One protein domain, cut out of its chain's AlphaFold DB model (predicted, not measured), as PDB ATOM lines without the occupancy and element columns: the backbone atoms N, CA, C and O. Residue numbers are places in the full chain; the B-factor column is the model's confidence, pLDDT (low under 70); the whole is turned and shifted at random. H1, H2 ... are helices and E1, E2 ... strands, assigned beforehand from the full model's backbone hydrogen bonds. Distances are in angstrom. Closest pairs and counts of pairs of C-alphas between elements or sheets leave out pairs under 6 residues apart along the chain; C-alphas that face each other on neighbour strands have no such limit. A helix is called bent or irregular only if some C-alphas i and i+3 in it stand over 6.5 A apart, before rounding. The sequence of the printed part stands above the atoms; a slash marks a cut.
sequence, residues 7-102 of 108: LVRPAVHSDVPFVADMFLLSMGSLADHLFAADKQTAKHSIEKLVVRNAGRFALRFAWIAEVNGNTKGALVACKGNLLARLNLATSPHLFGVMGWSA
ATOM      1  N   LEU A   7      78.335  96.242 117.522       94.62
ATOM      2  CA  LEU A   7      78.633  97.651 117.727       94.62
ATOM      3  C   LEU A   7      79.847  97.795 118.639       94.62
ATOM      4  O   LEU A   7      79.946  97.144 119.677       94.62
ATOM      5  N   VAL A   8      80.756  98.694 118.269       95.06
ATOM      6  CA  VAL A   8      81.832  99.153 119.148       95.06
ATOM      7  C   VAL A   8      81.634 100.641 119.386       95.06
ATOM      8  O   VAL A   8      81.638 101.429 118.443       95.06
ATOM      9  N   ARG A   9      81.448 101.029 120.649       96.06
ATOM     10  CA  ARG A   9      81.168 102.417 121.038       96.06
ATOM     11  C   ARG A   9      82.039 102.869 122.209       96.06
ATOM     12  O   ARG A   9      82.482 102.021 122.985       96.06
ATOM     13  N   PRO A  10      82.274 104.179 122.385       96.81
ATOM     14  CA  PRO A  10      82.879 104.686 123.610       96.81
ATOM     15  C   PRO A  10      82.063 104.258 124.834       96.81
ATOM     16  O   PRO A  10      80.828 104.210 124.784       96.81
ATOM     17  N   ALA A  11      82.751 103.946 125.931       96.88
ATOM     18  CA  ALA A  11      82.088 103.662 127.192       96.88
ATOM     19  C   ALA A  11      81.442 104.934 127.762       96.88
ATOM     20  O   ALA A  11      82.006 106.030 127.698       96.88
ATOM     21  N   VAL A  12      80.262 104.777 128.352       96.25
ATOM     22  CA  VAL A  12      79.531 105.819 129.076       96.25
ATOM     23  C   VAL A  12      79.478 105.484 130.567       96.25
ATOM     24  O   VAL A  12      79.848 104.391 130.994       96.25
ATOM     25  N   HIS A  13      79.015 106.422 131.395       95.62
ATOM     26  CA  HIS A  13      78.993 106.240 132.852       95.62
ATOM     27  C   HIS A  13      78.187 105.018 133.322       95.62
ATOM     28  O   HIS A  13      78.549 104.415 134.329       95.62
ATOM     29  N   SER A  14      77.135 104.616 132.603       96.62
ATOM     30  CA  SER A  14      76.369 103.406 132.934       96.62
ATOM     31  C   SER A  14      77.151 102.107 132.710       96.62
ATOM     32  O   SER A  14      76.792 101.088 133.289       96.62
ATOM     33  N   ASP A  15      78.234 102.132 131.925       97.12
ATOM     34  CA  ASP A  15      79.071 100.953 131.671       97.12
ATOM     35  C   ASP A  15      80.123 100.721 132.764       97.12
ATOM     36  O   ASP A  15      80.795  99.693 132.753       97.12
ATOM     37  N   VAL A  16      80.290 101.656 133.709       96.12
ATOM     38  CA  VAL A  16      81.333 101.599 134.749       96.12
ATOM     39  C   VAL A  16      81.395 100.246 135.469       96.12
ATOM     40  O   VAL A  16      82.501  99.707 135.554       96.12
ATOM     41  N   PRO A  17      80.279  99.656 135.952       96.38
ATOM     42  CA  PRO A  17      80.339  98.362 136.633       96.38
ATOM     43  C   PRO A  17      80.871  97.252 135.722       96.38
ATOM     44  O   PRO A  17      81.698  96.447 136.144       96.38
ATOM     45  N   PHE A  18      80.458  97.251 134.450       96.81
ATOM     46  CA  PHE A  18      80.917  96.274 133.464       96.81
ATOM     47  C   PHE A  18      82.401  96.464 133.125       96.81
ATOM     48  O   PHE A  18      83.164  95.503 133.077       96.81
ATOM     49  N   VAL A  19      82.844  97.707 132.924       96.69
ATOM     50  CA  VAL A  19      84.259  98.026 132.681       96.69
ATOM     51  C   VAL A  19      85.119  97.588 133.869       96.69
ATOM     52  O   VAL A  19      86.192  97.017 133.669       96.69
ATOM     53  N   ALA A  20      84.647  97.796 135.101       95.06
ATOM     54  CA  ALA A  20      85.342  97.341 136.300       95.06
ATOM     55  C   ALA A  20      85.441  95.811 136.379       95.06
ATOM     56  O   ALA A  20      86.511  95.296 136.703       95.06
ATOM     57  N   ASP A  21      84.377  95.090 136.009       95.12
ATOM     58  CA  ASP A  21      84.406  93.628 135.894       95.12
ATOM     59  C   ASP A  21      85.440  93.162 134.864       95.12
ATOM     60  O   ASP A  21      86.207  92.239 135.134       95.12
ATOM     61  N   MET A  22      85.519  93.819 133.703       95.88
ATOM     62  CA  MET A  22      86.499  93.475 132.666       95.88
ATOM     63  C   MET A  22      87.938  93.745 133.107       95.88
ATOM     64  O   MET A  22      88.825  92.939 132.817       95.88
ATOM     65  N   PHE A  23      88.186  94.830 133.843       93.12
ATOM     66  CA  PHE A  23      89.493  95.078 134.454       93.12
ATOM     67  C   PHE A  23      89.847  93.999 135.475       93.12
ATOM     68  O   PHE A  23      90.929  93.424 135.386       93.12
ATOM     69  N   LEU A  24      88.942  93.696 136.408       92.19
ATOM     70  CA  LEU A  24      89.170  92.677 137.432       92.19
ATOM     71  C   LEU A  24      89.449  91.306 136.797       92.19
ATOM     72  O   LEU A  24      90.413  90.638 137.168       92.19
ATOM     73  N   LEU A  25      88.653  90.929 135.790       92.06
ATOM     74  CA  LEU A  25      88.828  89.700 135.018       92.06
ATOM     75  C   LEU A  25      90.192  89.658 134.318       92.06
ATOM     76  O   LEU A  25      90.882  88.646 134.387       92.06
ATOM     77  N   SER A  26      90.596  90.759 133.678       91.12
ATOM     78  CA  SER A  26      91.868  90.849 132.945       91.12
ATOM     79  C   SER A  26      93.090  90.832 133.867       91.12
ATOM     80  O   SER A  26      94.166  90.405 133.458       91.12
ATOM     81  N   MET A  27      92.944  91.313 135.104       88.38
ATOM     82  CA  MET A  27      94.021  91.334 136.093       88.38
ATOM     83  C   MET A  27      94.241  89.965 136.750       88.38
ATOM     84  O   MET A  27      95.372  89.651 137.121       88.38
ATOM     85  N   GLY A  28      93.201  89.138 136.895       86.25
ATOM     86  CA  GLY A  28      93.323  87.829 137.541       86.25
ATOM     87  C   GLY A  28      93.927  87.936 138.949       86.25
ATOM     88  O   GLY A  28      93.544  88.810 139.725       86.25
ATOM     89  N   SER A  29      94.913  87.089 139.267       81.81
ATOM     90  CA  SER A  29      95.593  87.085 140.577       81.81
ATOM     91  C   SER A  29      96.367  88.371 140.885       81.81
ATOM     92  O   SER A  29      96.638  88.669 142.048       81.81
ATOM     93  N   LEU A  30      96.696  89.183 139.872       81.19
ATOM     94  CA  LEU A  30      97.321  90.485 140.092       81.19
ATOM     95  C   LEU A  30      96.389  91.425 140.870       81.19
ATOM     96  O   LEU A  30      96.870  92.262 141.631       81.19
ATOM     97  N   ALA A  31      95.069  91.289 140.713       81.19
ATOM     98  CA  ALA A  31      94.113  92.086 141.474       81.19
ATOM     99  C   ALA A  31      94.184  91.784 142.976       81.19
ATOM    100  O   ALA A  31      94.189  92.719 143.776       81.19
ATOM    101  N   ASP A  32      94.327  90.514 143.353       76.06
ATOM    102  CA  ASP A  32      94.436  90.109 144.758       76.06
ATOM    103  C   ASP A  32      95.675  90.745 145.407       76.06
ATOM    104  O   ASP A  32      95.602  91.293 146.505       76.06
ATOM    105  N   HIS A  33      96.804  90.761 144.689       72.38
ATOM    106  CA  HIS A  33      98.037  91.399 145.156       72.38
ATOM    107  C   HIS A  33      97.936  92.921 145.247       72.38
ATOM    108  O   HIS A  33      98.427  93.522 146.201       72.38
ATOM    109  N   LEU A  34      97.330  93.550 144.243       73.88
ATOM    110  CA  LEU A  34      97.291  95.001 144.133       73.88
ATOM    111  C   LEU A  34      96.282  95.638 145.087       73.88
ATOM    112  O   LEU A  34      96.564  96.690 145.655       73.88
ATOM    113  N   PHE A  35      95.125  95.007 145.276       76.75
ATOM    114  CA  PHE A  35      94.077  95.519 146.152       76.75
ATOM    115  C   PHE A  35      94.139  94.938 147.568       76.75
ATOM    116  O   PHE A  35      93.552  95.541 148.465       76.75
ATOM    117  N   ALA A  36      94.871  93.832 147.782       69.75
ATOM    118  CA  ALA A  36      94.991  93.127 149.066       69.75
ATOM    119  C   ALA A  36      93.625  92.896 149.741       69.75
ATOM    120  O   ALA A  36      93.486  92.994 150.960       69.75
ATOM    121  N   ALA A  37      92.603  92.649 148.925       69.62
ATOM    122  CA  ALA A  37      91.209  92.608 149.329       69.62
ATOM    123  C   ALA A  37      90.462  91.525 148.547       69.62
ATOM    124  O   ALA A  37      90.941  91.039 147.524       69.62
ATOM    125  N   ASP A  38      89.273  91.161 149.020       83.69
ATOM    126  CA  ASP A  38      88.390  90.259 148.290       83.69
ATOM    127  C   ASP A  38      87.954  90.856 146.933       83.69
ATOM    128  O   ASP A  38      88.041  92.065 146.685       83.69
ATOM    129  N   LYS A  39      87.432  89.996 146.053       84.19
ATOM    130  CA  LYS A  39      86.997  90.372 144.698       84.19
ATOM    131  C   LYS A  39      85.972  91.510 144.676       84.19
ATOM    132  O   LYS A  39      86.015  92.333 143.763       84.19
ATOM    133  N   GLN A  40      85.067  91.574 145.653       87.81
ATOM    134  CA  GLN A  40      84.029  92.602 145.706       87.81
ATOM    135  C   GLN A  40      84.640  93.963 146.052       87.81
ATOM    136  O   GLN A  40      84.345  94.971 145.405       87.81
ATOM    137  N   THR A  41      85.543  93.990 147.027       86.00
ATOM    138  CA  THR A  41      86.276  95.194 147.429       86.00
ATOM    139  C   THR A  41      87.213  95.686 146.320       86.00
ATOM    140  O   THR A  41      87.282  96.892 146.044       86.00
ATOM    141  N   ALA A  42      87.895  94.766 145.633       87.56
ATOM    142  CA  ALA A  42      88.732  95.074 144.476       87.56
ATOM    143  C   ALA A  42      87.899  95.681 143.336       87.56
ATOM    144  O   ALA A  42      88.233  96.761 142.845       87.56
ATOM    145  N   LYS A  43      86.762  95.061 142.985       91.44
ATOM    146  CA  LYS A  43      85.821  95.603 141.991       91.44
ATOM    147  C   LYS A  43      85.388  97.020 142.348       91.44
ATOM    148  O   LYS A  43      85.508  97.920 141.524       91.44
ATOM    149  N   HIS A  44      84.945  97.238 143.584       90.94
ATOM    150  CA  HIS A  44      84.473  98.549 144.022       90.94
ATOM    151  C   HIS A  44      85.577  99.621 143.970       90.94
ATOM    152  O   HIS A  44      85.330 100.788 143.652       90.94
ATOM    153  N   SER A  45      86.823  99.234 144.248       89.00
ATOM    154  CA  SER A  45      87.983 100.117 144.095       89.00
ATOM    155  C   SER A  45      88.230 100.461 142.624       89.00
ATOM    156  O   SER A  45      88.427 101.629 142.287       89.00
ATOM    157  N   ILE A  46      88.151  99.475 141.731       91.56
ATOM    158  CA  ILE A  46      88.272  99.691 140.287       91.56
ATOM    159  C   ILE A  46      87.151 100.606 139.782       91.56
ATOM    160  O   ILE A  46      87.448 101.568 139.082       91.56
ATOM    161  N   GLU A  47      85.895 100.399 140.185       94.44
ATOM    162  CA  GLU A  47      84.772 101.280 139.828       94.44
ATOM    163  C   GLU A  47      85.072 102.739 140.186       94.44
ATOM    164  O   GLU A  47      84.930 103.632 139.350       94.44
ATOM    165  N   LYS A  48      85.576 102.995 141.400       91.69
ATOM    166  CA  LYS A  48      85.977 104.347 141.819       91.69
ATOM    167  C   LYS A  48      87.089 104.923 140.943       91.69
ATOM    168  O   LYS A  48      87.042 106.112 140.622       91.69
ATOM    169  N   LEU A  49      88.081 104.120 140.555       90.75
ATOM    170  CA  LEU A  49      89.157 104.553 139.654       90.75
ATOM    171  C   LEU A  49      88.622 104.874 138.252       90.75
ATOM    172  O   LEU A  49      89.017 105.885 137.667       90.75
ATOM    173  N   VAL A  50      87.687 104.069 137.747       92.94
ATOM    174  CA  VAL A  50      87.037 104.273 136.448       92.94
ATOM    175  C   VAL A  50      86.213 105.560 136.449       92.94
ATOM    176  O   VAL A  50      86.420 106.410 135.581       92.94
ATOM    177  N   VAL A  51      85.354 105.766 137.458       92.56
ATOM    178  CA  VAL A  51      84.535 106.987 137.610       92.56
ATOM    179  C   VAL A  51      85.405 108.236 137.711       92.56
ATOM    180  O   VAL A  51      85.102 109.256 137.098       92.56
ATOM    181  N   ARG A  52      86.516 108.157 138.449       88.69
ATOM    182  CA  ARG A  52      87.477 109.264 138.588       88.69
ATOM    183  C   ARG A  52      88.348 109.472 137.355       88.69
ATOM    184  O   ARG A  52      89.172 110.382 137.344       88.69
ATOM    185  N   ASN A  53      88.175 108.655 136.319       86.75
ATOM    186  CA  ASN A  53      88.931 108.732 135.081       86.75
ATOM    187  C   ASN A  53      90.459 108.605 135.323       86.75
ATOM    188  O   ASN A  53      91.267 109.315 134.708       86.75
ATOM    189  N   ALA A  54      90.841 107.724 136.259       84.56
ATOM    190  CA  ALA A  54      92.171 107.659 136.862       84.56
ATOM    191  C   ALA A  54      93.169 106.822 136.041       84.56
ATOM    192  O   ALA A  54      93.137 105.590 136.050       84.56
ATOM    193  N   GLY A  55      94.117 107.497 135.386       83.69
ATOM    194  CA  GLY A  55      95.242 106.875 134.673       83.69
ATOM    195  C   GLY A  55      94.830 105.705 133.772       83.69
ATOM    196  O   GLY A  55      94.017 105.890 132.868       83.69
ATOM    197  N   ARG A  56      95.388 104.505 133.993       84.38
ATOM    198  CA  ARG A  56      95.090 103.309 133.169       84.38
ATOM    199  C   ARG A  56      93.641 102.811 133.267       84.38
ATOM    200  O   ARG A  56      93.187 102.116 132.368       84.38
ATOM    201  N   PHE A  57      92.926 103.182 134.327       89.06
ATOM    202  CA  PHE A  57      91.523 102.815 134.548       89.06
ATOM    203  C   PHE A  57      90.551 103.845 133.969       89.06
ATOM    204  O   PHE A  57      89.344 103.720 134.131       89.06
ATOM    205  N   ALA A  58      91.059 104.898 133.331       89.88
ATOM    206  CA  ALA A  58      90.253 106.024 132.908       89.88
ATOM    207  C   ALA A  58      89.165 105.620 131.895       89.88
ATOM    208  O   ALA A  58      89.484 105.159 130.798       89.88
ATOM    209  N   LEU A  59      87.890 105.858 132.235       94.25
ATOM    210  CA  LEU A  59      86.734 105.547 131.384       94.25
ATOM    211  C   LEU A  59      86.854 106.147 129.974       94.25
ATOM    212  O   LEU A  59      86.423 105.528 129.010       94.25
ATOM    213  N   ARG A  60      87.521 107.303 129.825       92.88
ATOM    214  CA  ARG A  60      87.769 107.941 128.513       92.88
ATOM    215  C   ARG A  60      88.591 107.090 127.536       92.88
ATOM    216  O   ARG A  60      88.659 107.425 126.357       92.88
ATOM    217  N   PHE A  61      89.283 106.065 128.028       93.38
ATOM    218  CA  PHE A  61      90.051 105.127 127.211       93.38
ATOM    219  C   PHE A  61      89.289 103.826 126.941       93.38
ATOM    220  O   PHE A  61      89.775 103.005 126.166       93.38
ATOM    221  N   ALA A  62      88.125 103.629 127.565       95.75
ATOM    222  CA  ALA A  62      87.340 102.413 127.448       95.75
ATOM    223  C   ALA A  62      86.340 102.486 126.285       95.75
ATOM    224  O   ALA A  62      85.676 103.497 126.050       95.75
ATOM    225  N   TRP A  63      86.216 101.365 125.587       96.88
ATOM    226  CA  TRP A  63      85.265 101.108 124.518       96.88
ATOM    227  C   TRP A  63      84.505  99.832 124.839       96.88
ATOM    228  O   TRP A  63      85.086  98.878 125.354       96.88
ATOM    229  N   ILE A  64      83.218  99.814 124.525       97.56
ATOM    230  CA  ILE A  64      82.329  98.685 124.751       97.56
ATOM    231  C   ILE A  64      82.049  97.992 123.426       97.56
ATOM    232  O   ILE A  64      81.703  98.649 122.445       97.56
ATOM    233  N   ALA A  65      82.195  96.670 123.425       96.31
ATOM    234  CA  ALA A  65      81.734  95.803 122.355       96.31
ATOM    235  C   ALA A  65      80.364  95.228 122.731       96.31
ATOM    236  O   ALA A  65      80.223  94.554 123.758       96.31
ATOM    237  N   GLU A  66      79.371  95.475 121.888       95.62
ATOM    238  CA  GLU A  66      78.008  94.975 122.033       95.62
ATOM    239  C   GLU A  66      77.678  93.995 120.910       95.62
ATOM    240  O   GLU A  66      78.093  94.174 119.765       95.62
ATOM    241  N   VAL A  67      76.908  92.963 121.249       95.00
ATOM    242  CA  VAL A  67      76.327  92.027 120.282       95.00
ATOM    243  C   VAL A  67      74.837  91.936 120.558       95.00
ATOM    244  O   VAL A  67      74.441  91.559 121.665       95.00
ATOM    245  N   ASN A  68      74.012  92.277 119.566       93.19
ATOM    246  CA  ASN A  68      72.551  92.332 119.695       93.19
ATOM    247  C   ASN A  68      72.109  93.164 120.920       93.19
ATOM    248  O   ASN A  68      71.346  92.682 121.760       93.19
ATOM    249  N   GLY A  69      72.678  94.366 121.085       88.88
ATOM    250  CA  GLY A  69      72.375  95.291 122.190       88.88
ATOM    251  C   GLY A  69      72.851  94.851 123.580       88.88
ATOM    252  O   GLY A  69      72.548  95.509 124.568       88.88
ATOM    253  N   ASN A  70      73.584  93.739 123.684       92.31
ATOM    254  CA  ASN A  70      74.128  93.259 124.947       92.31
ATOM    255  C   ASN A  70      75.629  93.503 125.001       92.31
ATOM    256  O   ASN A  70      76.358  93.061 124.114       92.31
ATOM    257  N   THR A  71      76.096  94.104 126.088       95.19
ATOM    258  CA  THR A  71      77.521  94.278 126.356       95.19
ATOM    259  C   THR A  71      78.231  92.924 126.482       95.19
ATOM    260  O   THR A  71      77.836  92.079 127.288       95.19
ATOM    261  N   LYS A  72      79.272  92.695 125.669       94.75
ATOM    262  CA  LYS A  72      80.036  91.432 125.615       94.75
ATOM    263  C   LYS A  72      81.513  91.577 125.954       94.75
ATOM    264  O   LYS A  72      82.136  90.585 126.317       94.75
ATOM    265  N   GLY A  73      82.074  92.776 125.851       94.44
ATOM    266  CA  GLY A  73      83.481  93.002 126.162       94.44
ATOM    267  C   GLY A  73      83.826  94.477 126.277       94.44
ATOM    268  O   GLY A  73      83.052  95.343 125.869       94.44
ATOM    269  N   ALA A  74      85.000  94.747 126.843       95.31
ATOM    270  CA  ALA A  74      85.578  96.078 126.898       95.31
ATOM    271  C   ALA A  74      86.987  96.070 126.296       95.31
ATOM    272  O   ALA A  74      87.766  95.145 126.517       95.31
ATOM    273  N   LEU A  75      87.310  97.125 125.558       93.25
ATOM    274  CA  LEU A  75      88.643  97.421 125.048       93.25
ATOM    275  C   LEU A  75      89.144  98.692 125.731       93.25
ATOM    276  O   LEU A  75      88.400  99.662 125.850       93.25
ATOM    277  N   VAL A  76      90.412  98.714 126.130       91.62
ATOM    278  CA  VAL A  76      91.064  99.928 126.634       91.62
ATOM    279  C   VAL A  76      92.152 100.336 125.656       91.62
ATOM    280  O   VAL A  76      93.062  99.559 125.378       91.62
ATOM    281  N   ALA A  77      92.065 101.558 125.136       89.19
ATOM    282  CA  ALA A  77      93.006 102.083 124.158       89.19
ATOM    283  C   ALA A  77      93.438 103.508 124.518       89.19
ATOM    284  O   ALA A  77      92.624 104.382 124.817       89.19
ATOM    285  N   CYS A  78      94.742 103.763 124.454       85.62
ATOM    286  CA  CYS A  78      95.314 105.089 124.655       85.62
ATOM    287  C   CYS A  78      96.509 105.302 123.717       85.62
ATOM    288  O   CYS A  78      97.078 104.350 123.181       85.62
ATOM    289  N   LYS A  79      96.904 106.563 123.512       83.38
ATOM    290  CA  LYS A  79      98.120 106.881 122.753       83.38
ATOM    291  C   LYS A  79      99.349 106.358 123.501       83.38
ATOM    292  O   LYS A  79      99.461 106.556 124.708       83.38
ATOM    293  N   GLY A  80     100.299 105.758 122.782       78.62
ATOM    294  CA  GLY A  80     101.469 105.111 123.391       78.62
ATOM    295  C   GLY A  80     102.328 106.038 124.261       78.62
ATOM    296  O   GLY A  80     102.845 105.616 125.289       78.62
ATOM    297  N   ASN A  81     102.398 107.332 123.934       77.25
ATOM    298  CA  ASN A  81     103.099 108.332 124.749       77.25
ATOM    299  C   ASN A  81     102.470 108.565 126.139       77.25
ATOM    300  O   ASN A  81     103.114 109.145 127.013       77.25
ATOM    301  N   LEU A  82     101.227 108.125 126.356       73.81
ATOM    302  CA  LEU A  82     100.562 108.187 127.653       73.81
ATOM    303  C   LEU A  82     100.913 106.989 128.537       73.81
ATOM    304  O   LEU A  82     100.879 107.157 129.751       73.81
ATOM    305  N   LEU A  83     101.308 105.834 127.977       68.62
ATOM    306  CA  LEU A  83     101.555 104.588 128.725       68.62
ATOM    307  C   LEU A  83     102.502 104.787 129.914       68.62
ATOM    308  O   LEU A  83     102.162 104.413 131.035       68.62
ATOM    309  N   ALA A  84     103.635 105.462 129.700       61.41
ATOM    310  CA  ALA A  84     104.619 105.741 130.751       61.41
ATOM    311  C   ALA A  84     104.069 106.638 131.879       61.41
ATOM    312  O   ALA A  84     104.551 106.602 133.008       61.41
ATOM    313  N   ARG A  85     103.038 107.440 131.589       65.25
ATOM    314  CA  ARG A  85     102.399 108.354 132.543       65.25
ATOM    315  C   ARG A  85     101.133 107.779 133.165       65.25
ATOM    316  O   ARG A  85     100.650 108.364 134.124       65.25
ATOM    317  N   LEU A  86     100.586 106.664 132.671       61.00
ATOM    318  CA  LEU A  86      99.327 106.115 133.191       61.00
ATOM    319  C   LEU A  86      99.456 105.637 134.637       61.00
ATOM    320  O   LEU A  86      98.542 105.876 135.417       61.00
ATOM    321  N   ASN A  87     100.586 105.032 135.013       64.19
ATOM    322  CA  ASN A  87     100.830 104.607 136.399       64.19
ATOM    323  C   ASN A  87     100.986 105.805 137.326       64.19
ATOM    324  O   ASN A  87     100.354 105.870 138.380       64.19
ATOM    325  N   LEU A  88     101.771 106.788 136.881       61.47
ATOM    326  CA  LEU A  88     101.977 108.033 137.608       61.47
ATOM    327  C   LEU A  88     100.669 108.824 137.761       61.47
ATOM    328  O   LEU A  88     100.416 109.403 138.804       61.47
ATOM    329  N   ALA A  89      99.816 108.823 136.737       60.34
ATOM    330  CA  ALA A  89      98.520 109.491 136.761       60.34
ATOM    331  C   ALA A  89      97.482 108.740 137.604       60.34
ATOM    332  O   ALA A  89      96.505 109.343 138.034       60.34
ATOM    333  N   THR A  90      97.665 107.441 137.855       63.09
ATOM    334  CA  THR A  90      96.822 106.682 138.786       63.09
ATOM    335  C   THR A  90      97.209 106.968 140.244       63.09
ATOM    336  O   THR A  90      96.319 107.052 141.089       63.09
ATOM    337  N   SER A  91      98.492 107.215 140.542       67.88
ATOM    338  CA  SER A  91      99.007 107.371 141.914       67.88
ATOM    339  C   SER A  91      98.299 108.412 142.806       67.88
ATOM    340  O   SER A  91      97.988 108.051 143.945       67.88
ATOM    341  N   PRO A  92      97.932 109.634 142.355       67.94
ATOM    342  CA  PRO A  92      97.229 110.586 143.220       67.94
ATOM    343  C   PRO A  92      95.795 110.144 143.542       67.94
ATOM    344  O   PRO A  92      95.230 110.546 144.558       67.94
ATOM    345  N   HIS A  93      95.195 109.291 142.708       66.31
ATOM    346  CA  HIS A  93      93.848 108.772 142.937       66.31
ATOM    347  C   HIS A  93      93.837 107.521 143.818       66.31
ATOM    348  O   HIS A  93      92.820 107.270 144.464       66.31
ATOM    349  N   LEU A  94      94.943 106.768 143.883       69.12
ATOM    350  CA  LEU A  94      95.033 105.523 144.652       69.12
ATOM    351  C   LEU A  94      94.802 105.749 146.148       69.12
ATOM    352  O   LEU A  94      93.984 105.049 146.737       69.12
ATOM    353  N   PHE A  95      95.416 106.769 146.754       67.75
ATOM    354  CA  PHE A  95      95.175 107.081 148.171       67.75
ATOM    355  C   PHE A  95      93.706 107.422 148.449       67.75
ATOM    356  O   PHE A  95      93.134 106.960 149.432       67.75
ATOM    357  N   GLY A  96      93.063 108.172 147.551       64.12
ATOM    358  CA  GLY A  96      91.659 108.559 147.692       64.12
ATOM    359  C   GLY A  96      90.646 107.449 147.384       64.12
ATOM    360  O   GLY A  96      89.447 107.704 147.509       64.12
ATOM    361  N   VAL A  97      91.093 106.277 146.924       67.44
ATOM    362  CA  VAL A  97      90.244 105.112 146.622       67.44
ATOM    363  C   VAL A  97      90.535 103.944 147.563       67.44
ATOM    364  O   VAL A  97      89.599 103.268 147.981       67.44
ATOM    365  N   MET A  98      91.804 103.736 147.909       63.69
ATOM    366  CA  MET A  98      92.304 102.547 148.601       63.69
ATOM    367  C   MET A  98      92.963 102.849 149.958       63.69
ATOM    368  O   MET A  98      93.214 101.937 150.738       63.69
ATOM    369  N   GLY A  99      93.251 104.112 150.284       68.88
ATOM    370  CA  GLY A  99      93.983 104.454 151.506       68.88
ATOM    371  C   GLY A  99      95.419 103.910 151.494       68.88
ATOM    372  O   GLY A  99      96.114 103.993 150.483       68.88
ATOM    373  N   TRP A 100      95.879 103.356 152.619       61.69
ATOM    374  CA  TRP A 100      97.259 102.875 152.800       61.69
ATOM    375  C   TRP A 100      97.609 101.617 151.985       61.69
ATOM    376  O   TRP A 100      98.787 101.321 151.813       61.69
ATOM    377  N   SER A 101      96.643 100.890 151.414       62.88
ATOM    378  CA  SER A 101      96.949  99.771 150.502       62.88
ATOM    379  C   SER A 101      97.479 100.234 149.136       62.88
ATOM    380  O   SER A 101      98.004  99.426 148.372       62.88
ATOM    381  N   ALA A 102      97.467 101.545 148.856       63.22
ATOM    382  CA  ALA A 102      98.076 102.144 147.667       63.22
ATOM    383  C   ALA A 102      99.580 101.828 147.503       63.22
ATOM    384  O   ALA A 102     100.088 101.853 146.382       63.22
TER     385      ALA A 102
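This is residues 7 to 102 of the 108 residues of an uncharacterized protein of Anaerolineaceae bacterium (UniProt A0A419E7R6). A small three-stranded sheet has H1 packed across one face, and H3 packs on H1 on the side away from the sheet, with H2 and the last part of H4 touching H3. H4, the longest helix, is irregular and starts shortly after the sheet's edge strand E3. The printed part has 96 residues with four named helices and three named strands, in the order E1 H1 H2 H3 E2 E3 H4; the sheet, E1 E2 E3, is antiparallel and the class is mixed, helices and strands. The whole is compact, with a radius of gyration of the C-alphas of 13.2 A and spans of 42 by 32 by 21 A.

E1, residues 7 to 10, begins with C-alpha 7 at (78.633, 97.651, 117.727). H1 is residues 13 to 27, 21.4 A long, H2 residues 29 to 35, and H3 residues 39 to 51, 18.2 A. E2, residues 62 to 67, and E3, residues 70 to 76, measure 16.7 A and 18.3 A. H4, residues 80 to 102, 24.7 A, ends with C-alpha 102 at (98.076, 102.144, 147.667). H1 and H4 are irregular: C-alphas 14 and 17 are 7.4 A apart, C-alphas 97 and 100 are 9.6 A apart.

E1 and E2 are antiparallel, with N 9 and O 64 at 3.0 A; E2 and E3 form a hairpin, with N 65 and O 73 at 2.9 A. H1 is on the sheet at a height of 8.4 A, two layers, a helix on one face of a sheet. The hub H3 touches H1, closest C-alphas Ala 20 and Glu 47 at 5.3 A, H2, Phe 35 and Ala 42 at 5.6 A, and, with residues 45 to 49 alone, H4, Ser 45 and Val 97 at 6.0 A. Every O i to N i+4 pair is within hydrogen-bond range in H2 and H3, 9 of 11 in H1, and 8 of 19 in H4, where 12 of 20 O i to N i+3 pairs are.

The farthest C-alphas, Asn 68 and Trp 100, are 42.6 A apart. The printed part has no cut; H3 to E2 is a short link and the other links are tight. pLDDT is under 70 at residues 36 to 37 and 83 to 102.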